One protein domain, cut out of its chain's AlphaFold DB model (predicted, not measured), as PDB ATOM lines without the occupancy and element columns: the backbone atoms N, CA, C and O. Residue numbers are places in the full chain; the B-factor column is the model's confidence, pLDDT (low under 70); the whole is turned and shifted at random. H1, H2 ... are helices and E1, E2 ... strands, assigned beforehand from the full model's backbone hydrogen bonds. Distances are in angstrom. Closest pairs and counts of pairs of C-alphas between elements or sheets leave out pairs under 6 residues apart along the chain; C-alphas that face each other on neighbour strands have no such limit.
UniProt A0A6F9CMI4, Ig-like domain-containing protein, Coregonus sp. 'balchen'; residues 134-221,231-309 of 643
ATOM      1  N   LEU A 134    -100.294-107.771-142.607       95.06
ATOM      2  CA  LEU A 134    -100.735-108.819-143.526       95.06
ATOM      3  C   LEU A 134    -102.158-109.260-143.169       95.06
ATOM      4  O   LEU A 134    -102.386-109.970-142.190       95.06
ATOM      5  N   LYS A 135    -103.118-108.823-143.975       94.19
ATOM      6  CA  LYS A 135    -104.548-109.037-143.792       94.19
ATOM      7  C   LYS A 135    -105.072-110.112-144.737       94.19
ATOM      8  O   LYS A 135    -104.808-110.089-145.939       94.19
ATOM      9  N   TYR A 136    -105.886-111.010-144.193       94.31
ATOM     10  CA  TYR A 136    -106.675-111.959-144.975       94.31
ATOM     11  C   TYR A 136    -107.978-111.305-145.452       94.31
ATOM     12  O   TYR A 136    -108.735-110.761-144.644       94.31
ATOM     13  N   ILE A 137    -108.248-111.362-146.757       93.75
ATOM     14  CA  ILE A 137    -109.503-110.906-147.363       93.75
ATOM     15  C   ILE A 137    -110.242-112.139-147.898       93.75
ATOM     16  O   ILE A 137    -109.770-112.741-148.867       93.75
ATOM     17  N   PRO A 138    -111.382-112.532-147.298       90.62
ATOM     18  CA  PRO A 138    -112.135-113.689-147.761       90.62
ATOM     19  C   PRO A 138    -112.634-113.468-149.191       90.62
ATOM     20  O   PRO A 138    -113.092-112.380-149.546       90.62
ATOM     21  N   GLY A 139    -112.554-114.517-150.006       86.81
ATOM     22  CA  GLY A 139    -113.168-114.525-151.328       86.81
ATOM     23  C   GLY A 139    -114.690-114.626-151.220       86.81
ATOM     24  O   GLY A 139    -115.221-115.244-150.296       86.81
ATOM     25  N   GLY A 140    -115.404-114.030-152.177       83.88
ATOM     26  CA  GLY A 140    -116.829-114.312-152.360       83.88
ATOM     27  C   GLY A 140    -117.068-115.782-152.734       83.88
ATOM     28  O   GLY A 140    -116.129-116.532-153.003       83.88
ATOM     29  N   ARG A 141    -118.334-116.214-152.796       77.12
ATOM     30  CA  ARG A 141    -118.676-117.590-153.210       77.12
ATOM     31  C   ARG A 141    -118.016-117.937-154.552       77.12
ATOM     32  O   ARG A 141    -118.264-117.260-155.543       77.12
ATOM     33  N   GLY A 142    -117.191-118.986-154.567       75.69
ATOM     34  CA  GLY A 142    -116.475-119.458-155.760       75.69
ATOM     35  C   GLY A 142    -115.155-118.739-156.074       75.69
ATOM     36  O   GLY A 142    -114.470-119.137-157.014       75.69
ATOM     37  N   PHE A 143    -114.764-117.731-155.291       86.00
ATOM     38  CA  PHE A 143    -113.515-116.991-155.476       86.00
ATOM     39  C   PHE A 143    -112.497-117.333-154.387       86.00
ATOM     40  O   PHE A 143    -112.841-117.537-153.224       86.00
ATOM     41  N   LEU A 144    -111.222-117.382-154.775       89.38
ATOM     42  CA  LEU A 144    -110.119-117.520-153.828       89.38
ATOM     43  C   LEU A 144    -109.937-116.225-153.016       89.38
ATOM     44  O   LEU A 144    -110.247-115.146-153.527       89.38
ATOM     45  N   PRO A 145    -109.451-116.314-151.767       92.56
ATOM     46  CA  PRO A 145    -109.152-115.139-150.964       92.56
ATOM     47  C   PRO A 145    -107.970-114.346-151.532       92.56
ATOM     48  O   PRO A 145    -107.164-114.846-152.320       92.56
ATOM     49  N   ASN A 146    -107.845-113.110-151.066       93.25
ATOM     50  CA  ASN A 146    -106.700-112.254-151.348       93.25
ATOM     51  C   ASN A 146    -105.944-111.945-150.055       93.25
ATOM     52  O   ASN A 146    -106.528-111.877-148.971       93.25
ATOM     53  N   PHE A 147    -104.643-111.714-150.179       93.62
ATOM     54  CA  PHE A 147    -103.816-111.179-149.110       93.62
ATOM     55  C   PHE A 147    -103.587-109.698-149.371       93.62
ATOM     56  O   PHE A 147    -103.136-109.315-150.445       93.62
ATOM     57  N   GLN A 148    -103.900-108.861-148.391       93.56
ATOM     58  CA  GLN A 148    -103.606-107.435-148.438       93.56
ATOM     59  C   GLN A 148    -102.463-107.138-147.483       93.56
ATOM     60  O   GLN A 148    -102.486-107.563-146.334       93.56
ATOM     61  N   CYS A 149    -101.479-106.389-147.950       93.75
ATOM     62  CA  CYS A 149    -100.351-105.962-147.153       93.75
ATOM     63  C   CYS A 149    -100.306-104.441-147.100       93.75
ATOM     64  O   CYS A 149    -100.426-103.780-148.131       93.75
ATOM     65  N   SER A 150    -100.131-103.878-145.904       93.12
ATOM     66  CA  SER A 150     -99.937-102.436-145.752       93.12
ATOM     67  C   SER A 150     -98.826-102.092-144.767       93.12
ATOM     68  O   SER A 150     -98.684-102.745-143.738       93.12
ATOM     69  N   SER A 151     -98.027-101.077-145.082       93.12
ATOM     70  CA  SER A 151     -96.913-100.616-144.247       93.12
ATOM     71  C   SER A 151     -96.732 -99.108-144.402       93.12
ATOM     72  O   SER A 151     -96.980 -98.555-145.474       93.12
ATOM     73  N   GLU A 152     -96.327 -98.445-143.327       91.44
ATOM     74  CA  GLU A 152     -96.107 -97.001-143.260       91.44
ATOM     75  C   GLU A 152     -94.617 -96.725-143.095       91.44
ATOM     76  O   GLU A 152     -93.945 -97.373-142.297       91.44
ATOM     77  N   GLY A 153     -94.071 -95.766-143.832       88.50
ATOM     78  CA  GLY A 153     -92.652 -95.438-143.746       88.50
ATOM     79  C   GLY A 153     -92.333 -94.135-144.459       88.50
ATOM     80  O   GLY A 153     -93.103 -93.669-145.293       88.50
ATOM     81  N   ASN A 154     -91.178 -93.558-144.134       85.88
ATOM     82  CA  ASN A 154     -90.709 -92.333-144.770       85.88
ATOM     83  C   ASN A 154     -89.234 -92.490-145.190       85.88
ATOM     84  O   ASN A 154     -88.362 -92.522-144.319       85.88
ATOM     85  N   PRO A 155     -88.913 -92.603-146.489       88.50
ATOM     86  CA  PRO A 155     -89.814 -92.489-147.640       88.50
ATOM     87  C   PRO A 155     -90.833 -93.634-147.717       88.50
ATOM     88  O   PRO A 155     -90.615 -94.689-147.107       88.50
ATOM     89  N   LYS A 156     -91.926 -93.421-148.469       87.62
ATOM     90  CA  LYS A 156     -92.987 -94.417-148.691       87.62
ATOM     91  C   LYS A 156     -92.363 -95.765-149.095       87.62
ATOM     92  O   LYS A 156     -91.569 -95.786-150.037       87.62
ATOM     93  N   PRO A 157     -92.691 -96.874-148.410       91.12
ATOM     94  CA  PRO A 157     -92.079 -98.160-148.705       91.12
ATOM     95  C   PRO A 157     -92.676 -98.831-149.947       91.12
ATOM     96  O   PRO A 157     -93.870 -98.725-150.234       91.12
ATOM     97  N   GLU A 158     -91.849 -99.594-150.648       90.56
ATOM     98  CA  GLU A 158     -92.262-100.499-151.720       90.56
ATOM     99  C   GLU A 158     -92.688-101.852-151.130       90.56
ATOM    100  O   GLU A 158     -92.019-102.361-150.231       90.56
ATOM    101  N   ILE A 159     -93.785-102.439-151.626       91.12
ATOM    102  CA  ILE A 159     -94.272-103.753-151.180       91.12
ATOM    103  C   ILE A 159     -93.841-104.850-152.157       91.12
ATOM    104  O   ILE A 159     -94.159-104.800-153.348       91.12
ATOM    105  N   LYS A 160     -93.183-105.879-151.617       91.06
ATOM    106  CA  LYS A 160     -92.734-107.079-152.335       91.06
ATOM    107  C   LYS A 160     -93.340-108.328-151.712       91.06
ATOM    108  O   LYS A 160     -93.355-108.463-150.488       91.06
ATOM    109  N   TRP A 161     -93.797-109.249-152.553       90.88
ATOM    110  CA  TRP A 161     -94.377-110.518-152.125       90.88
ATOM    111  C   TRP A 161     -93.464-111.685-152.453       90.88
ATOM    112  O   TRP A 161     -92.977-111.789-153.571       90.88
ATOM    113  N   PHE A 162     -93.300-112.607-151.512       88.69
ATOM    114  CA  PHE A 162     -92.486-113.809-151.639       88.69
ATOM    115  C   PHE A 162     -93.317-115.051-151.319       88.69
ATOM    116  O   PHE A 162     -94.229-115.017-150.491       88.69
ATOM    117  N   ASN A 163     -93.001-116.153-151.996       86.62
ATOM    118  CA  ASN A 163     -93.628-117.463-151.811       86.62
ATOM    119  C   ASN A 163     -92.853-118.383-150.850       86.62
ATOM    120  O   ASN A 163     -93.317-119.484-150.572       86.62
ATOM    121  N   ASN A 164     -91.674-117.957-150.392       78.88
ATOM    122  CA  ASN A 164     -90.850-118.672-149.428       78.88
ATOM    123  C   ASN A 164     -90.315-117.696-148.371       78.88
ATOM    124  O   ASN A 164     -90.129-116.509-148.647       78.88
ATOM    125  N   LEU A 165     -90.065-118.230-147.184       75.50
ATOM    126  CA  LEU A 165     -89.604-117.570-145.968       75.50
ATOM    127  C   LEU A 165     -88.196-116.991-146.150       75.50
ATOM    128  O   LEU A 165     -87.935-115.867-145.736       75.50
ATOM    129  N   ASP A 166     -87.348-117.704-146.890       72.25
ATOM    130  CA  ASP A 166     -85.939-117.342-147.084       72.25
ATOM    131  C   ASP A 166     -85.719-116.328-148.216       72.25
ATOM    132  O   ASP A 166     -84.585-116.057-148.604       72.25
ATOM    133  N   LYS A 167     -86.798-115.819-148.832       73.75
ATOM    134  CA  LYS A 167     -86.753-114.974-150.046       73.75
ATOM    135  C   LYS A 167     -85.997-115.594-151.234       73.75
ATOM    136  O   LYS A 167     -85.695-114.898-152.196       73.75
ATOM    137  N   THR A 168     -85.734-116.901-151.209       64.12
ATOM    138  CA  THR A 168     -85.074-117.641-152.299       64.12
ATOM    139  C   THR A 168     -85.950-117.773-153.550       64.12
ATOM    140  O   THR A 168     -85.452-118.055-154.638       64.12
ATOM    141  N   GLY A 169     -87.262-117.543-153.429       58.91
ATOM    142  CA  GLY A 169     -88.189-117.490-154.558       58.91
ATOM    143  C   GLY A 169     -88.234-116.127-155.257       58.91
ATOM    144  O   GLY A 169     -87.944-115.089-154.667       58.91
ATOM    145  N   LYS A 170     -88.652-116.108-156.531       61.38
ATOM    146  CA  LYS A 170     -88.842-114.862-157.291       61.38
ATOM    147  C   LYS A 170     -90.029-114.085-156.716       61.38
ATOM    148  O   LYS A 170     -91.175-114.489-156.903       61.38
ATOM    149  N   GLY A 171     -89.746-112.989-156.017       66.69
ATOM    150  CA  GLY A 171     -90.789-112.111-155.505       66.69
ATOM    151  C   GLY A 171     -91.479-111.319-156.617       66.69
ATOM    152  O   GLY A 171     -90.838-110.942-157.603       66.69
ATOM    153  N   SER A 172     -92.784-111.079-156.484       76.38
ATOM    154  CA  SER A 172     -93.512-110.139-157.341       76.38
ATOM    155  C   SER A 172     -93.528-108.760-156.692       76.38
ATOM    156  O   SER A 172     -93.695-108.613-155.477       76.38
ATOM    157  N   HIS A 173     -93.351-107.733-157.520       77.25
ATOM    158  CA  HIS A 173     -93.647-106.368-157.114       77.25
ATOM    159  C   HIS A 173     -95.161-106.191-157.136       77.25
ATOM    160  O   HIS A 173     -95.818-106.513-158.128       77.25
ATOM    161  N   GLY A 174     -95.714-105.703-156.029       63.12
ATOM    162  CA  GLY A 174     -97.122-105.358-155.980       63.12
ATOM    163  C   GLY A 174     -97.429-104.142-156.859       63.12
ATOM    164  O   GLY A 174     -96.655-103.190-156.882       63.12
ATOM    165  N   ASN A 175     -98.576-104.133-157.544       64.06
ATOM    166  CA  ASN A 175     -99.085-102.940-158.234       64.06
ATOM    167  C   ASN A 175     -99.138-101.721-157.288       64.06
ATOM    168  O   ASN A 175     -99.779-101.767-156.232       64.06
ATOM    169  N   GLU A 176     -98.483-100.624-157.672       54.88
ATOM    170  CA  GLU A 176     -98.495 -99.376-156.909       54.88
ATOM    171  C   GLU A 176     -99.922 -98.821-156.790       54.88
ATOM    172  O   GLU A 176    -100.628 -98.667-157.787       54.88
ATOM    173  N   THR A 177    -100.351 -98.459-155.576       56.09
ATOM    174  CA  THR A 177    -101.534 -97.606-155.390       56.09
ATOM    175  C   THR A 177    -101.181 -96.297-154.681       56.09
ATOM    176  O   THR A 177    -100.426 -96.279-153.704       56.09
ATOM    177  N   SER A 178    -101.760 -95.212-155.222       50.31
ATOM    178  CA  SER A 178    -101.787 -93.806-154.774       50.31
ATOM    179  C   SER A 178    -100.437 -93.092-154.557       50.31
ATOM    180  O   SER A 178     -99.603 -93.523-153.766       50.31
ATOM    181  N   LYS A 179    -100.244 -91.937-155.213       53.25
ATOM    182  CA  LYS A 179     -99.028 -91.102-155.121       53.25
ATOM    183  C   LYS A 179     -98.936 -90.215-153.862       53.25
ATOM    184  O   LYS A 179     -97.895 -89.602-153.677       53.25
ATOM    185  N   ASP A 180     -99.946 -90.200-152.986       53.81
ATOM    186  CA  ASP A 180    -100.104 -89.138-151.964       53.81
ATOM    187  C   ASP A 180    -100.166 -89.611-150.492       53.81
ATOM    188  O   ASP A 180    -100.634 -88.889-149.617       53.81
ATOM    189  N   SER A 181     -99.704 -90.828-150.170       64.19
ATOM    190  CA  SER A 181     -99.704 -91.334-148.784       64.19
ATOM    191  C   SER A 181     -98.346 -91.899-148.358       64.19
ATOM    192  O   SER A 181     -97.725 -92.647-149.113       64.19
ATOM    193  N   GLU A 182     -97.923 -91.619-147.115       74.19
ATOM    194  CA  GLU A 182     -96.797 -92.298-146.433       74.19
ATOM    195  C   GLU A 182     -97.043 -93.811-146.245       74.19
ATOM    196  O   GLU A 182     -96.130 -94.579-145.927       74.19
ATOM    197  N   ARG A 183     -98.289 -94.254-146.454       86.19
ATOM    198  CA  ARG A 183     -98.709 -95.648-146.385       86.19
ATOM    199  C   ARG A 183     -98.679 -96.296-147.761       86.19
ATOM    200  O   ARG A 183     -99.304 -95.832-148.713       86.19
ATOM    201  N   SER A 184     -98.006 -97.434-147.841       87.00
ATOM    202  CA  SER A 184     -98.074 -98.342-148.978       87.00
ATOM    203  C   SER A 184     -99.121 -99.418-148.717       87.00
ATOM    204  O   SER A 184     -99.243 -99.915-147.593       87.00
ATOM    205  N   ASN A 185     -99.902 -99.760-149.738       89.88
ATOM    206  CA  ASN A 185    -100.901-100.821-149.687       89.88
ATOM    207  C   ASN A 185    -100.880-101.587-151.008       89.88
ATOM    208  O   ASN A 185    -100.924-100.986-152.084       89.88
ATOM    209  N   ASN A 186    -100.823-102.909-150.926       91.06
ATOM    210  CA  ASN A 186    -100.916-103.773-152.085       91.06
ATOM    211  C   ASN A 186    -101.699-105.048-151.754       91.06
ATOM    212  O   ASN A 186    -101.747-105.483-150.605       91.06
ATOM    213  N   THR A 187    -102.363-105.623-152.753       90.25
ATOM    214  CA  THR A 187    -103.170-106.838-152.610       90.25
ATOM    215  C   THR A 187    -102.767-107.857-153.665       90.25
ATOM    216  O   THR A 187    -102.693-107.516-154.842       90.25
ATOM    217  N   GLU A 188    -102.556-109.097-153.236       89.81
ATOM    218  CA  GLU A 188    -102.103-110.213-154.064       89.81
ATOM    219  C   GLU A 188    -103.044-111.419-153.889       89.81
ATOM    220  O   GLU A 188    -103.594-111.658-152.807       89.81
ATOM    221  N   GLY A 189    -103.270-112.177-154.964       89.38
ATOM    222  CA  GLY A 189    -104.208-113.303-154.953       89.38
ATOM    223  C   GLY A 189    -103.635-114.557-154.287       89.38
ATOM    224  O   GLY A 189    -102.489-114.933-154.526       89.38
ATOM    225  N   SER A 190    -104.440-115.300-153.516       89.56
ATOM    226  CA  SER A 190    -103.937-116.482-152.790       89.56
ATOM    227  C   SER A 190    -103.589-117.686-153.681       89.56
ATOM    228  O   SER A 190    -103.032-118.670-153.192       89.56
ATOM    229  N   LYS A 191    -103.931-117.651-154.977       86.62
ATOM    230  CA  LYS A 191    -103.775-118.773-155.924       86.62
ATOM    231  C   LYS A 191    -102.334-119.282-156.007       86.62
ATOM    232  O   LYS A 191    -102.126-120.492-156.056       86.62
ATOM    233  N   LEU A 192    -101.363-118.370-156.029       84.12
ATOM    234  CA  LEU A 192     -99.931-118.682-156.126       84.12
ATOM    235  C   LEU A 192     -99.367-119.265-154.820       84.12
ATOM    236  O   LEU A 192     -98.382-119.991-154.856       84.12
ATOM    237  N   TYR A 193    -100.038-119.013-153.694       87.12
ATOM    238  CA  TYR A 193     -99.600-119.392-152.349       87.12
ATOM    239  C   TYR A 193    -100.384-120.577-151.780       87.12
ATOM    240  O   TYR A 193    -100.344-120.833-150.582       87.12
ATOM    241  N   SER A 194    -101.136-121.323-152.595       83.81
ATOM    242  CA  SER A 194    -101.983-122.411-152.082       83.81
ATOM    243  C   SER A 194    -101.188-123.569-151.466       83.81
ATOM    244  O   SER A 194    -101.727-124.317-150.658       83.81
ATOM    245  N   LYS A 195     -99.927-123.746-151.880       81.88
ATOM    246  CA  LYS A 195     -99.017-124.814-151.426       81.88
ATOM    247  C   LYS A 195     -97.750-124.296-150.739       81.88
ATOM    248  O   LYS A 195     -96.946-125.100-150.283       81.88
ATOM    249  N   THR A 196     -97.559-122.981-150.706       84.12
ATOM    250  CA  THR A 196     -96.352-122.321-150.198       84.12
ATOM    251  C   THR A 196     -96.745-121.239-149.202       84.12
ATOM    252  O   THR A 196     -97.910-120.838-149.147       84.12
ATOM    253  N   THR A 197     -95.808-120.756-148.397       85.50
ATOM    254  CA  THR A 197     -96.063-119.619-147.508       85.50
ATOM    255  C   THR A 197     -96.188-118.330-148.321       85.50
ATOM    256  O   THR A 197     -95.760-118.255-149.473       85.50
ATOM    257  N   VAL A 198     -96.833-117.316-147.747       89.88
ATOM    258  CA  VAL A 198     -96.837-115.960-148.306       89.88
ATOM    259  C   VAL A 198     -96.110-115.045-147.337       89.88
ATOM    260  O   VAL A 198     -96.414-115.039-146.143       89.88
ATOM    261  N   MET A 199     -95.160-114.273-147.845       91.62
ATOM    262  CA  MET A 199     -94.445-113.258-147.085       91.62
ATOM    263  C   MET A 199     -94.519-111.929-147.828       91.62
ATOM    264  O   MET A 199     -94.256-111.861-149.023       91.62
ATOM    265  N   CYS A 200     -94.883-110.874-147.114       92.25
ATOM    266  CA  CYS A 200     -94.876-109.509-147.608       92.25
ATOM    267  C   CYS A 200     -93.762-108.726-146.917       92.25
ATOM    268  O   CYS A 200     -93.728-108.674-145.686       92.25
ATOM    269  N   CYS A 201     -92.903-108.077-147.696       91.75
ATOM    270  CA  CYS A 201     -91.874-107.173-147.200       91.75
ATOM    271  C   CYS A 201     -92.125-105.751-147.698       91.75
ATOM    272  O   CYS A 201     -92.437-105.537-148.868       91.75
ATOM    273  N   ALA A 202     -91.980-104.790-146.793       92.38
ATOM    274  CA  ALA A 202     -92.004-103.369-147.079       92.38
ATOM    275  C   ALA A 202     -90.574-102.826-146.991       92.38
ATOM    276  O   ALA A 202     -89.947-102.931-145.934       92.38
ATOM    277  N   THR A 203     -90.073-102.244-148.080       90.69
ATOM    278  CA  THR A 203     -88.673-101.809-148.204       90.69
ATOM    279  C   THR A 203     -88.595-100.319-148.526       90.69
ATOM    280  O   THR A 203     -89.296 -99.825-149.407       90.69
ATOM    281  N   ASN A 204     -87.726 -99.589-147.831       90.00
ATOM    282  CA  ASN A 204     -87.351 -98.219-148.177       90.00
ATOM    283  C   ASN A 204     -85.839 -97.998-147.937       90.00
ATOM    284  O   ASN A 204     -85.176 -98.867-147.370       90.00
ATOM    285  N   PRO A 205     -85.261 -96.838-148.307       89.19
ATOM    286  CA  PRO A 205     -83.834 -96.562-148.091       89.19
ATOM    287  C   PRO A 205     -83.361 -96.601-146.626       89.19
ATOM    288  O   PRO A 205     -82.160 -96.548-146.372       89.19
ATOM    289  N   LYS A 206     -84.274 -96.639-145.645       86.94
ATOM    290  CA  LYS A 206     -83.947 -96.758-144.214       86.94
ATOM    291  C   LYS A 206     -83.967 -98.198-143.706       86.94
ATOM    292  O   LYS A 206     -83.419 -98.462-142.635       86.94
ATOM    293  N   GLY A 207     -84.578 -99.119-144.440       86.81
ATOM    294  CA  GLY A 207     -84.552-100.537-144.120       86.81
ATOM    295  C   GLY A 207     -85.751-101.290-144.673       86.81
ATOM    296  O   GLY A 207     -86.538-100.783-145.471       86.81
ATOM    297  N   GLU A 208     -85.892-102.516-144.196       88.81
ATOM    298  CA  GLU A 208     -86.921-103.443-144.633       88.81
ATOM    299  C   GLU A 208     -87.579-104.110-143.430       88.81
ATOM    300  O   GLU A 208     -86.897-104.490-142.476       88.81
ATOM    301  N   GLU A 209     -88.893-104.301-143.488       89.81
ATOM    302  CA  GLU A 209     -89.651-105.087-142.514       89.81
ATOM    303  C   GLU A 209     -90.591-106.051-143.232       89.81
ATOM    304  O   GLU A 209     -91.206-105.691-144.233       89.81
ATOM    305  N   CYS A 210     -90.726-107.269-142.706       90.69
ATOM    306  CA  CYS A 210     -91.517-108.329-143.326       90.69
ATOM    307  C   CYS A 210     -92.550-108.915-142.356       90.69
ATOM    308  O   CYS A 210     -92.335-108.976-141.143       90.69
ATOM    309  N   SER A 211     -93.657-109.384-142.923       92.75
ATOM    310  CA  SER A 211     -94.689-110.174-142.252       92.75
ATOM    311  C   SER A 211     -95.084-111.348-143.125       92.75
ATOM    312  O   SER A 211     -95.071-111.252-144.349       92.75
ATOM    313  N   GLN A 212     -95.467-112.453-142.502       92.19
ATOM    314  CA  GLN A 212     -95.692-113.708-143.208       92.19
ATOM    315  C   GLN A 212     -96.904-114.463-142.672       92.19
ATOM    316  O   GLN A 212     -97.351-114.242-141.544       92.19
ATOM    317  N   LEU A 213     -97.393-115.380-143.497       93.25
ATOM    318  CA  LEU A 213     -98.307-116.439-143.111       93.25
ATOM    319  C   LEU A 213     -97.523-117.585-142.463       93.25
ATOM    320  O   LEU A 213     -96.618-118.135-143.090       93.25
ATOM    321  N   TYR A 214     -97.925-117.986-141.258       93.00
ATOM    322  CA  TYR A 214     -97.404-119.188-140.608       93.00
ATOM    323  C   TYR A 214     -98.255-120.390-141.016       93.00
ATOM    324  O   TYR A 214     -99.450-120.446-140.721       93.00
ATOM    325  N   ASP A 215     -97.649-121.314-141.752       91.75
ATOM    326  CA  ASP A 215     -98.322-122.442-142.384       91.75
ATOM    327  C   ASP A 215     -97.955-123.754-141.689       91.75
ATOM    328  O   ASP A 215     -96.780-124.020-141.470       91.75
ATOM    329  N   TYR A 216     -98.964-124.560-141.368       92.19
ATOM    330  CA  TYR A 216     -98.835-125.849-140.693       92.19
ATOM    331  C   TYR A 216     -99.494-126.920-141.558       92.19
ATOM    332  O   TYR A 216    -100.719-126.933-141.726       92.19
ATOM    333  N   ASP A 217     -98.676-127.808-142.118       90.94
ATOM    334  CA  ASP A 217     -99.120-128.859-143.036       90.94
ATOM    335  C   ASP A 217     -99.202-130.198-142.294       90.94
ATOM    336  O   ASP A 217     -98.183-130.794-141.946       90.94
ATOM    337  N   LEU A 218    -100.417-130.683-142.030       91.06
ATOM    338  CA  LEU A 218    -100.647-131.941-141.308       91.06
ATOM    339  C   LEU A 218    -100.246-133.184-142.118       91.06
ATOM    340  O   LEU A 218    -100.128-134.265-141.540       91.06
ATOM    341  N   ASP A 219    -100.026-133.065-143.431       87.69
ATOM    342  CA  ASP A 219     -99.501-134.170-144.241       87.69
ATOM    343  C   ASP A 219     -97.985-134.336-144.092       87.69
ATOM    344  O   ASP A 219     -97.459-135.417-144.370       87.69
ATOM    345  N   ARG A 220     -97.273-133.301-143.621       82.81
ATOM    346  CA  ARG A 220     -95.823-133.357-143.400       82.81
ATOM    347  C   ARG A 220     -95.516-134.047-142.067       82.81
ATOM    348  O   ARG A 220     -95.869-133.544-140.997       82.81
ATOM    349  N   SER A 221     -94.852-135.201-142.155       67.44
ATOM    350  CA  SER A 221     -94.294-135.951-141.023       67.44
ATOM    351  C   SER A 221     -93.335-135.080-140.204       67.44
ATOM    352  O   SER A 221     -92.545-134.340-140.782       67.44
ATOM    353  N   GLU A 231     -91.952-124.912-140.087       85.94
ATOM    354  CA  GLU A 231     -93.091-124.593-139.237       85.94
ATOM    355  C   GLU A 231     -92.618-123.920-137.951       85.94
ATOM    356  O   GLU A 231     -91.725-124.405-137.265       85.94
ATOM    357  N   ALA A 232     -93.227-122.790-137.586       87.50
ATOM    358  CA  ALA A 232     -92.812-122.057-136.397       87.50
ATOM    359  C   ALA A 232     -93.310-122.737-135.105       87.50
ATOM    360  O   ALA A 232     -94.527-122.745-134.870       87.50
ATOM    361  N   PRO A 233     -92.416-123.250-134.231       88.31
ATOM    362  CA  PRO A 233     -92.828-123.824-132.951       88.31
ATOM    363  C   PRO A 233     -93.312-122.739-131.980       88.31
ATOM    364  O   PRO A 233     -94.290-122.937-131.262       88.31
ATOM    365  N   GLU A 234     -92.675-121.565-132.014       90.75
ATOM    366  CA  GLU A 234     -93.047-120.378-131.248       90.75
ATOM    367  C   GLU A 234     -93.044-119.137-132.151       90.75
ATOM    368  O   GLU A 234     -92.161-118.958-132.991       90.75
ATOM    369  N   ILE A 235     -94.039-118.267-131.975       92.38
ATOM    370  CA  ILE A 235     -94.199-117.015-132.714       92.38
ATOM    371  C   ILE A 235     -94.292-115.868-131.711       92.38
ATOM    372  O   ILE A 235     -95.238-115.789-130.926       92.38
ATOM    373  N   THR A 236     -93.341-114.934-131.783       92.50
ATOM    374  CA  THR A 236     -93.331-113.742-130.924       92.50
ATOM    375  C   THR A 236     -93.828-112.502-131.674       92.50
ATOM    376  O   THR A 236     -93.285-112.131-132.719       92.50
ATOM    377  N   LEU A 237     -94.844-111.826-131.130       93.12
ATOM    378  CA  LEU A 237     -95.473-110.633-131.710       93.12
ATOM    379  C   LEU A 237     -95.542-109.473-130.712       93.12
ATOM    380  O   LEU A 237     -95.591-109.676-129.503       93.12
ATOM    381  N   SER A 238     -95.615-108.250-131.233       92.44
ATOM    382  CA  SER A 238     -95.895-107.048-130.434       92.44
ATOM    383  C   SER A 238     -97.383-106.682-130.534       92.44
ATOM    384  O   SER A 238     -97.984-106.917-131.589       92.44
ATOM    385  N   PRO A 239     -97.992-106.077-129.496       93.62
ATOM    386  CA  PRO A 239     -99.362-105.579-129.561       93.62
ATOM    387  C   PRO A 239     -99.609-104.697-130.792       93.62
ATOM    388  O   PRO A 239     -98.750-103.909-131.185       93.62
ATOM    389  N   GLY A 240    -100.778-104.836-131.418       92.25
ATOM    390  CA  GLY A 240    -101.126-104.100-132.641       92.25
ATOM    391  C   GLY A 240    -100.731-104.786-133.954       92.25
ATOM    392  O   GLY A 240    -101.249-104.418-135.008       92.25
ATOM    393  N   GLN A 241     -99.852-105.795-133.922       93.81
ATOM    394  CA  GLN A 241     -99.477-106.561-135.117       93.81
ATOM    395  C   GLN A 241    -100.605-107.508-135.558       93.81
ATOM    396  O   GLN A 241    -101.419-107.946-134.745       93.81
ATOM    397  N   ALA A 242    -100.646-107.844-136.848       95.00
ATOM    398  CA  ALA A 242    -101.535-108.880-137.365       95.00
ATOM    399  C   ALA A 242    -100.924-110.275-137.169       95.00
ATOM    400  O   ALA A 242     -99.722-110.455-137.369       95.00
ATOM    401  N   LEU A 243    -101.762-111.260-136.841       95.75
ATOM    402  CA  LEU A 243    -101.407-112.680-136.843       95.75
ATOM    403  C   LEU A 243    -102.241-113.403-137.897       95.75
ATOM    404  O   LEU A 243    -103.466-113.275-137.910       95.75
ATOM    405  N   LEU A 244    -101.578-114.185-138.746       95.69
ATOM    406  CA  LEU A 244    -102.222-115.024-139.744       95.69
ATOM    407  C   LEU A 244    -101.602-116.426-139.715       95.69
ATOM    408  O   LEU A 244    -100.416-116.592-140.005       95.69
ATOM    409  N   LEU A 245    -102.420-117.416-139.372       95.75
ATOM    410  CA  LEU A 245    -102.062-118.831-139.344       95.75
ATOM    411  C   LEU A 245    -102.842-119.587-140.424       95.75
ATOM    412  O   LEU A 245    -104.000-119.257-140.694       95.75
ATOM    413  N   ARG A 246    -102.250-120.635-140.997       95.00
ATOM    414  CA  ARG A 246    -102.920-121.590-141.890       95.00
ATOM    415  C   ARG A 246    -102.644-123.013-141.432       95.00
ATOM    416  O   ARG A 246    -101.507-123.373-141.175       95.00
ATOM    417  N   CYS A 247    -103.704-123.800-141.347       94.62
ATOM    418  CA  CYS A 247    -103.684-125.235-141.093       94.62
ATOM    419  C   CYS A 247    -104.166-125.919-142.370       94.62
ATOM    420  O   CYS A 247    -105.213-125.515-142.883       94.62
ATOM    421  N   ARG A 248    -103.423-126.890-142.908       92.81
ATOM    422  CA  ARG A 248    -103.809-127.572-144.151       92.81
ATOM    423  C   ARG A 248    -103.588-129.078-144.122       92.81
ATOM    424  O   ARG A 248    -102.650-129.553-143.495       92.81
ATOM    425  N   GLU A 249    -104.463-129.801-144.818       93.00
ATOM    426  CA  GLU A 249    -104.366-131.249-145.036       93.00
ATOM    427  C   GLU A 249    -105.060-131.651-146.348       93.00
ATOM    428  O   GLU A 249    -106.040-131.032-146.783       93.00
ATOM    429  N   ARG A 250    -104.574-132.708-147.003       90.88
ATOM    430  CA  ARG A 250    -105.216-133.305-148.174       90.88
ATOM    431  C   ARG A 250    -106.358-134.239-147.767       90.88
ATOM    432  O   ARG A 250    -106.198-135.155-146.957       90.88
ATOM    433  N   ALA A 251    -107.500-134.074-148.439       86.06
ATOM    434  CA  ALA A 251    -108.660-134.963-148.318       86.06
ATOM    435  C   ALA A 251    -109.086-135.218-146.852       86.06
ATOM    436  O   ALA A 251    -109.271-136.366-146.437       86.06
ATOM    437  N   SER A 252    -109.153-134.154-146.054       88.62
ATOM    438  CA  SER A 252    -109.537-134.150-144.637       88.62
ATOM    439  C   SER A 252    -110.038-132.754-144.259       88.62
ATOM    440  O   SER A 252    -109.697-131.791-144.942       88.62
ATOM    441  N   THR A 253    -110.849-132.639-143.208       90.62
ATOM    442  CA  THR A 253    -111.304-131.349-142.673       90.62
ATOM    443  C   THR A 253    -110.367-130.861-141.578       90.62
ATOM    444  O   THR A 253    -110.140-131.550-140.580       90.62
ATOM    445  N   THR A 254    -109.882-129.634-141.727       93.81
ATOM    446  CA  THR A 254    -108.972-128.972-140.787       93.81
ATOM    447  C   THR A 254    -109.702-127.977-139.881       93.81
ATOM    448  O   THR A 254    -110.770-127.447-140.204       93.81
ATOM    449  N   GLN A 255    -109.140-127.716-138.701       94.00
ATOM    450  CA  GLN A 255    -109.635-126.695-137.777       94.00
ATOM    451  C   GLN A 255    -108.531-126.170-136.859       94.00
ATOM    452  O   GLN A 255    -107.617-126.902-136.483       94.00
ATOM    453  N   TRP A 256    -108.671-124.907-136.453       95.25
ATOM    454  CA  TRP A 256    -107.887-124.308-135.377       95.25
ATOM    455  C   TRP A 256    -108.657-124.354-134.060       95.25
ATOM    456  O   TRP A 256    -109.836-123.995-134.017       95.25
ATOM    457  N   LEU A 257    -107.966-124.760-133.000       93.62
ATOM    458  CA  LEU A 257    -108.450-124.820-131.626       93.62
ATOM    459  C   LEU A 257    -107.591-123.903-130.760       93.62
ATOM    460  O   LEU A 257    -106.361-123.995-130.777       93.62
ATOM    461  N   THR A 258    -108.244-123.034-129.999       91.69
ATOM    462  CA  THR A 258    -107.606-122.155-129.019       91.69
ATOM    463  C   THR A 258    -108.606-121.793-127.923       91.69
ATOM    464  O   THR A 258    -109.806-121.684-128.182       91.69
ATOM    465  N   ASP A 259    -108.119-121.520-126.714       88.12
ATOM    466  CA  ASP A 259    -108.938-121.029-125.593       88.12
ATOM    467  C   ASP A 259    -109.564-119.650-125.872       88.12
ATOM    468  O   ASP A 259    -110.381-119.149-125.100       88.12
ATOM    469  N   LYS A 260    -109.143-118.991-126.959       85.50
ATOM    470  CA  LYS A 260    -109.563-117.643-127.362       85.50
ATOM    471  C   LYS A 260    -110.479-117.654-128.591       85.50
ATOM    472  O   LYS A 260    -110.473-116.690-129.352       85.50
ATOM    473  N   GLN A 261    -111.256-118.721-128.797       83.50
ATOM    474  CA  GLN A 261    -112.026-118.939-130.031       83.50
ATOM    475  C   GLN A 261    -112.967-117.771-130.397       83.50
ATOM    476  O   GLN A 261    -113.105-117.445-131.571       83.50
ATOM    477  N   GLU A 262    -113.565-117.092-129.413       82.12
ATOM    478  CA  GLU A 262    -114.468-115.947-129.635       82.12
ATOM    479  C   GLU A 262    -113.750-114.653-130.070       82.12
ATOM    480  O   GLU A 262    -114.387-113.700-130.511       82.12
ATOM    481  N   GLN A 263    -112.420-114.596-129.946       83.88
ATOM    482  CA  GLN A 263    -111.608-113.404-130.232       83.88
ATOM    483  C   GLN A 263    -110.828-113.519-131.550       83.88
ATOM    484  O   GLN A 263    -110.066-112.615-131.897       83.88
ATOM    485  N   VAL A 264    -111.002-114.621-132.287       90.69
ATOM    486  CA  VAL A 264    -110.271-114.919-133.524       90.69
ATOM    487  C   VAL A 264    -111.230-115.096-134.697       90.69
ATOM    488  O   VAL A 264    -112.346-115.580-134.545       90.69
ATOM    489  N   SER A 265    -110.796-114.707-135.896       93.06
ATOM    490  CA  SER A 265    -111.565-114.942-137.122       93.06
ATOM    491  C   SER A 265    -111.036-116.180-137.834       93.06
ATOM    492  O   SER A 265    -109.856-116.232-138.177       93.06
ATOM    493  N   THR A 266    -111.896-117.169-138.076       94.06
ATOM    494  CA  THR A 266    -111.526-118.403-138.782       94.06
ATOM    495  C   THR A 266    -112.204-118.499-140.142       94.06
ATOM    496  O   THR A 266    -113.422-118.340-140.234       94.06
ATOM    497  N   TYR A 267    -111.442-118.825-141.186       92.75
ATOM    498  CA  TYR A 267    -111.940-118.962-142.557       92.75
ATOM    499  C   TYR A 267    -111.536-120.314-143.137       92.75
ATOM    500  O   TYR A 267    -110.358-120.662-143.134       92.75
ATOM    501  N   ARG A 268    -112.508-121.071-143.653       91.50
ATOM    502  CA  ARG A 268    -112.274-122.370-144.296       91.50
ATOM    503  C   ARG A 268    -112.261-122.228-145.809       91.50
ATOM    504  O   ARG A 268    -113.085-121.509-146.374       91.50
ATOM    505  N   LEU A 269    -111.343-122.933-146.455       90.38
ATOM    506  CA  LEU A 269    -111.178-122.942-147.899       90.38
ATOM    507  C   LEU A 269    -110.712-124.320-148.361       90.38
ATOM    508  O   LEU A 269    -109.625-124.752-147.996       90.38
ATOM    509  N   SER A 270    -111.463-124.940-149.267       89.12
ATOM    510  CA  SER A 270    -110.996-126.116-150.000       89.12
ATOM    511  C   SER A 270    -110.582-125.720-151.415       89.12
ATOM    512  O   SER A 270    -111.349-125.086-152.143       89.12
ATOM    513  N   TYR A 271    -109.361-126.070-151.818       88.88
ATOM    514  CA  TYR A 271    -108.845-125.789-153.157       88.88
ATOM    515  C   TYR A 271    -107.978-126.941-153.668       88.88
ATOM    516  O   TYR A 271    -107.005-127.332-153.027       88.88
ATOM    517  N   LYS A 272    -108.311-127.476-154.853       87.88
ATOM    518  CA  LYS A 272    -107.589-128.593-155.498       87.88
ATOM    519  C   LYS A 272    -107.370-129.810-154.572       87.88
ATOM    520  O   LYS A 272    -106.306-130.423-154.599       87.88
ATOM    521  N   GLY A 273    -108.366-130.144-153.747       86.69
ATOM    522  CA  GLY A 273    -108.313-131.282-152.816       86.69
ATOM    523  C   GLY A 273    -107.490-131.048-151.541       86.69
ATOM    524  O   GLY A 273    -107.311-131.987-150.766       86.69
ATOM    525  N   ILE A 274    -107.000-129.824-151.326       89.62
ATOM    526  CA  ILE A 274    -106.351-129.386-150.086       89.62
ATOM    527  C   ILE A 274    -107.374-128.569-149.303       89.62
ATOM    528  O   ILE A 274    -107.877-127.563-149.814       89.62
ATOM    529  N   ASP A 275    -107.682-129.004-148.088       91.50
ATOM    530  CA  ASP A 275    -108.470-128.218-147.150       91.50
ATOM    531  C   ASP A 275    -107.540-127.311-146.346       91.50
ATOM    532  O   ASP A 275    -106.472-127.733-145.907       91.50
ATOM    533  N   MET A 276    -107.922-126.046-146.205       92.94
ATOM    534  CA  MET A 276    -107.152-125.018-145.520       92.94
ATOM    535  C   MET A 276    -108.059-124.253-144.565       92.94
ATOM    536  O   MET A 276    -109.040-123.635-144.983       92.94
ATOM    537  N   THR A 277    -107.673-124.198-143.296       94.75
ATOM    538  CA  THR A 277    -108.291-123.316-142.306       94.75
ATOM    539  C   THR A 277    -107.327-122.202-141.929       94.75
ATOM    540  O   THR A 277    -106.242-122.442-141.393       94.75
ATOM    541  N   TYR A 278    -107.738-120.966-142.190       95.12
ATOM    542  CA  TYR A 278    -107.025-119.757-141.807       95.12
ATOM    543  C   TYR A 278    -107.538-119.253-140.461       95.12
ATOM    544  O   TYR A 278    -108.749-119.207-140.250       95.12
ATOM    545  N   LEU A 279    -106.631-118.834-139.582       96.25
ATOM    546  CA  LEU A 279    -106.944-118.087-138.366       96.25
ATOM    547  C   LEU A 279    -106.289-116.714-138.469       96.25
ATOM    548  O   LEU A 279    -105.081-116.610-138.676       96.25
ATOM    549  N   PHE A 280    -107.093-115.665-138.337       95.88
ATOM    550  CA  PHE A 280    -106.660-114.283-138.472       95.88
ATOM    551  C   PHE A 280    -107.026-113.463-137.235       95.88
ATOM    552  O   PHE A 280    -108.165-113.488-136.762       95.88
ATOM    553  N   ILE A 281    -106.054-112.692-136.751       95.69
ATOM    554  CA  ILE A 281    -106.231-111.669-135.722       95.69
ATOM    555  C   ILE A 281    -105.695-110.360-136.292       95.69
ATOM    556  O   ILE A 281    -104.501-110.233-136.555       95.69
ATOM    557  N   ALA A 282    -106.576-109.376-136.480       92.50
ATOM    558  CA  ALA A 282    -106.200-108.102-137.090       92.50
ATOM    559  C   ALA A 282    -105.245-107.277-136.216       92.50
ATOM    560  O   ALA A 282    -104.413-106.549-136.741       92.50
ATOM    561  N   SER A 283    -105.376-107.367-134.895       94.19
ATOM    562  CA  SER A 283    -104.550-106.631-133.942       94.19
ATOM    563  C   SER A 283    -104.384-107.477-132.688       94.19
ATOM    564  O   SER A 283    -105.349-107.720-131.955       94.19
ATOM    565  N   VAL A 284    -103.177-108.003-132.475       94.94
ATOM    566  CA  VAL A 284    -102.898-108.862-131.324       94.94
ATOM    567  C   VAL A 284    -102.782-108.057-130.031       94.94
ATOM    568  O   VAL A 284    -102.361-106.901-130.026       94.94
ATOM    569  N   ARG A 285    -103.148-108.693-128.920       94.62
ATOM    570  CA  ARG A 285    -103.068-108.183-127.551       94.62
ATOM    571  C   ARG A 285    -102.398-109.246-126.690       94.62
ATOM    572  O   ARG A 285    -102.374-110.414-127.070       94.62
ATOM    573  N   VAL A 286    -101.902-108.857-125.517       93.06
ATOM    574  CA  VAL A 286    -101.217-109.773-124.585       93.06
ATOM    575  C   VAL A 286    -102.079-110.997-124.246       93.06
ATOM    576  O   VAL A 286    -101.568-112.111-124.169       93.06
ATOM    577  N   ASN A 287    -103.400-110.812-124.143       92.25
ATOM    578  CA  ASN A 287    -104.367-111.871-123.840       92.25
ATOM    579  C   ASN A 287    -104.556-112.921-124.955       92.25
ATOM    580  O   ASN A 287    -105.184-113.947-124.698       92.25
ATOM    581  N   HIS A 288    -104.052-112.671-126.168       94.56
ATOM    582  CA  HIS A 288    -104.043-113.640-127.267       94.56
ATOM    583  C   HIS A 288    -102.815-114.571-127.204       94.56
ATOM    584  O   HIS A 288    -102.633-115.395-128.092       94.56
ATOM    585  N   SER A 289    -101.954-114.445-126.186       95.19
ATOM    586  CA  SER A 289    -100.867-115.407-125.964       95.19
ATOM    587  C   SER A 289    -101.422-116.759-125.514       95.19
ATOM    588  O   SER A 289    -102.393-116.813-124.756       95.19
ATOM    589  N   GLY A 290    -100.793-117.847-125.953       94.69
ATOM    590  CA  GLY A 290    -101.207-119.208-125.620       94.69
ATOM    591  C   GLY A 290    -100.887-120.214-126.719       94.69
ATOM    592  O   GLY A 290    -100.167-119.918-127.675       94.69
ATOM    593  N   ILE A 291    -101.429-121.420-126.575       95.31
ATOM    594  CA  ILE A 291    -101.231-122.518-127.523       95.31
ATOM    595  C   ILE A 291    -102.363-122.506-128.553       95.31
ATOM    596  O   ILE A 291    -103.543-122.423-128.207       95.31
ATOM    597  N   TYR A 292    -101.989-122.597-129.825       95.88
ATOM    598  CA  TYR A 292    -102.909-122.702-130.951       95.88
ATOM    599  C   TYR A 292    -102.691-124.048-131.630       95.88
ATOM    600  O   TYR A 292    -101.586-124.344-132.085       95.88
ATOM    601  N   THR A 293    -103.745-124.859-131.709       95.31
ATOM    602  CA  THR A 293    -103.666-126.241-132.198       95.31
ATOM    603  C   THR A 293    -104.411-126.391-133.519       95.31
ATOM    604  O   THR A 293    -105.617-126.164-133.600       95.31
ATOM    605  N   CYS A 294    -103.689-126.804-134.552       94.38
ATOM    606  CA  CYS A 294    -104.201-127.241-135.843       94.38
ATOM    607  C   CYS A 294    -104.525-128.735-135.742       94.38
ATOM    608  O   CYS A 294    -103.639-129.554-135.489       94.38
ATOM    609  N   ARG A 295    -105.803-129.087-135.891       93.81
ATOM    610  CA  ARG A 295    -106.302-130.465-135.793       93.81
ATOM    611  C   ARG A 295    -107.082-130.831-137.045       93.81
ATOM    612  O   ARG A 295    -107.857-130.010-137.536       93.81
ATOM    613  N   SER A 296    -106.955-132.076-137.486       94.00
ATOM    614  CA  SER A 296    -107.838-132.649-138.497       94.00
ATOM    615  C   SER A 296    -108.817-133.683-137.967       94.00
ATOM    616  O   SER A 296    -108.684-134.179-136.846       94.00
ATOM    617  N   ASP A 297    -109.817-134.014-138.784       90.06
ATOM    618  CA  ASP A 297    -110.764-135.101-138.506       90.06
ATOM    619  C   ASP A 297    -110.091-136.485-138.387       90.06
ATOM    620  O   ASP A 297    -110.602-137.354-137.685       90.06
ATOM    621  N   LYS A 298    -108.899-136.664-138.973       87.69
ATOM    622  CA  LYS A 298    -108.051-137.863-138.842       87.69
ATOM    623  C   LYS A 298    -107.201-137.874-137.563       87.69
ATOM    624  O   LYS A 298    -106.294-138.694-137.448       87.69
ATOM    625  N   ASN A 299    -107.456-136.970-136.613       85.38
ATOM    626  CA  ASN A 299    -106.695-136.803-135.366       85.38
ATOM    627  C   ASN A 299    -105.199-136.484-135.548       85.38
ATOM    628  O   ASN A 299    -104.423-136.612-134.598       85.38
ATOM    629  N   LYS A 300    -104.777-136.002-136.723       90.62
ATOM    630  CA  LYS A 300    -103.442-135.411-136.858       90.62
ATOM    631  C   LYS A 300    -103.447-134.033-136.214       90.62
ATOM    632  O   LYS A 300    -104.392-133.260-136.391       90.62
ATOM    633  N   ILE A 301    -102.390-133.736-135.461       91.25
ATOM    634  CA  ILE A 301    -102.274-132.481-134.725       91.25
ATOM    635  C   ILE A 301    -100.904-131.837-134.901       91.25
ATOM    636  O   ILE A 301     -99.860-132.484-134.796       91.25
ATOM    637  N   LYS A 302    -100.927-130.522-135.085       91.75
ATOM    638  CA  LYS A 302     -99.779-129.626-134.961       91.75
ATOM    639  C   LYS A 302    -100.172-128.468-134.061       91.75
ATOM    640  O   LYS A 302    -101.347-128.126-133.963       91.75
ATOM    641  N   TYR A 303     -99.213-127.888-133.364       92.19
ATOM    642  CA  TYR A 303     -99.473-126.770-132.470       92.19
ATOM    643  C   TYR A 303     -98.331-125.768-132.547       92.19
ATOM    644  O   TYR A 303     -97.217-126.118-132.933       92.19
ATOM    645  N   THR A 304     -98.628-124.530-132.179       93.62
ATOM    646  CA  THR A 304     -97.649-123.452-132.058       93.62
ATOM    647  C   THR A 304     -97.938-122.623-130.819       93.62
ATOM    648  O   THR A 304     -99.094-122.490-130.396       93.62
ATOM    649  N   HIS A 305     -96.882-122.079-130.228       94.56
ATOM    650  CA  HIS A 305     -96.968-121.183-129.090       94.56
ATOM    651  C   HIS A 305     -96.935-119.724-129.560       94.56
ATOM    652  O   HIS A 305     -95.965-119.273-130.167       94.56
ATOM    653  N   ILE A 306     -97.995-118.966-129.281       95.12
ATOM    654  CA  ILE A 306     -98.062-117.534-129.586       95.12
ATOM    655  C   ILE A 306     -97.693-116.747-128.333       95.12
ATOM    656  O   ILE A 306     -98.361-116.855-127.303       95.12
ATOM    657  N   ARG A 307     -96.664-115.903-128.440       94.69
ATOM    658  CA  ARG A 307     -96.180-115.048-127.355       94.69
ATOM    659  C   ARG A 307     -96.293-113.578-127.745       94.69
ATOM    660  O   ARG A 307     -95.583-113.104-128.629       94.69
ATOM    661  N   VAL A 308     -97.180-112.835-127.087       94.69
ATOM    662  CA  VAL A 308     -97.361-111.398-127.342       94.69
ATOM    663  C   VAL A 308     -96.674-110.583-126.247       94.69
ATOM    664  O   VAL A 308     -97.060-110.656-125.082       94.69
ATOM    665  N   LEU A 309     -95.655-109.803-126.619       92.62
ATOM    666  CA  LEU A 309     -94.808-109.045-125.694       92.62
ATOM    667  C   LEU A 309     -94.991-107.538-125.874       92.62
ATOM    668  O   LEU A 309     -94.793-107.005-126.963       92.62
TER     669      LEU A 309
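What this domain is: This is residues 134 to 221 and 231 to 309 of the 643 residues of the protein "Ig-like domain-containing protein" of Coregonus sp. 'balchen' (UniProt A0A6F9CMI4). Two small strand sandwiches make two lobes, joined where E6 runs on into E7. In the first lobe the three-stranded sheets E1 E2 E4 and E3 E5 E6 lie face to face; in the second, two strongly twisted four-stranded sheets do so, E7 E9 E12 E11 and E8 E14 E13 E10. The 167 printed residues hold fourteen named strands and one named helix, H1, between E4 and E5; the class is mostly strand. The three-stranded sheets are antiparallel and the four-stranded ones mixed. The whole is compact, with a radius of gyration of the C-alphas of 16.1 A and spans of 50 by 36 by 31 A.

Where its parts are: E1, residues 134 to 137, begins at C-alpha 134 (-100.735, -108.819, -143.526). E2 is 146 to 152, E3 158 to 162, and E4 183 to 189, 20.4 A long. H1 is 190 to 193, E5 199 to 204, E6 207 to 212 and E7 214 to 217. After the cut come E8, 234 to 237, and E9, 243 to 250, 23.8 A long from C-alpha 243 (-101.407, -112.680, -136.843). E10 is 254 to 257, E11 265 to 271, E12 274 to 281, 22.8 A long, and E13 290 to 296. E14, 301 to 308, is 22.9 A long and ends at C-alpha 308 (-97.361, -111.398, -127.342).

How they stand to each other: The four sheets form a stack of sheets, here two pairs face to face. In the first pair E1 and E2 are a hairpin, with N 135 and O 148 2.7 A apart, within hydrogen-bond range; so are N 149 and O 186 of antiparallel E2 and E4, 2.8 A. E3 and E5 are antiparallel, with N 160 and O 201 within hydrogen-bond range at 2.9 A, and E5 and E6 are a hairpin, with N 200 and O 211 within hydrogen-bond range at 2.8 A. These sheets' facing parts are 9.3 A centre to centre. H1 only grazes the sheet E1 E2 E4; it is too short for an O i to N i+4 pair, and its one O i to N i+3 pair is within range. E6 runs on into E7 at 35 degrees. The closest C-alphas of E1 and E9, Leu 134 and Leu 244, are 7.4 A apart. In the second pair of sheets the parts that face each other are 10.5 A centre to centre; E7 and E9 are parallel, with N 216 and O 246 within hydrogen-bond range at 2.8 A, and E9 and E12 are antiparallel, with N 247 and O 277 at 2.9 A. E11 and E12 are a hairpin, N 269 and O 276 at 2.8 A. E8 and E14 are parallel, N 235 and O 305 at 2.8 A. E13 and E14 are a hairpin, N 294 and O 302 at 2.8 A; E10 and E13 are antiparallel, N 257 and O 293 at 2.8 A.

The domain as a whole: The two C-alphas farthest apart, of Asp 180 and Lys 298, are 51.1 A apart. Residues 222 to 230 are not printed, and C-alphas 221 and 231 are 11.6 A apart across this cut. The link from E3 to E4, 20 residues, is long; its residues 172 to 173 pair antiparallel with 160 to 161 of E3. The mean pLDDT of the printed part is 87.8; residues 168 to 171, 174 to 181 and 221 are under 70.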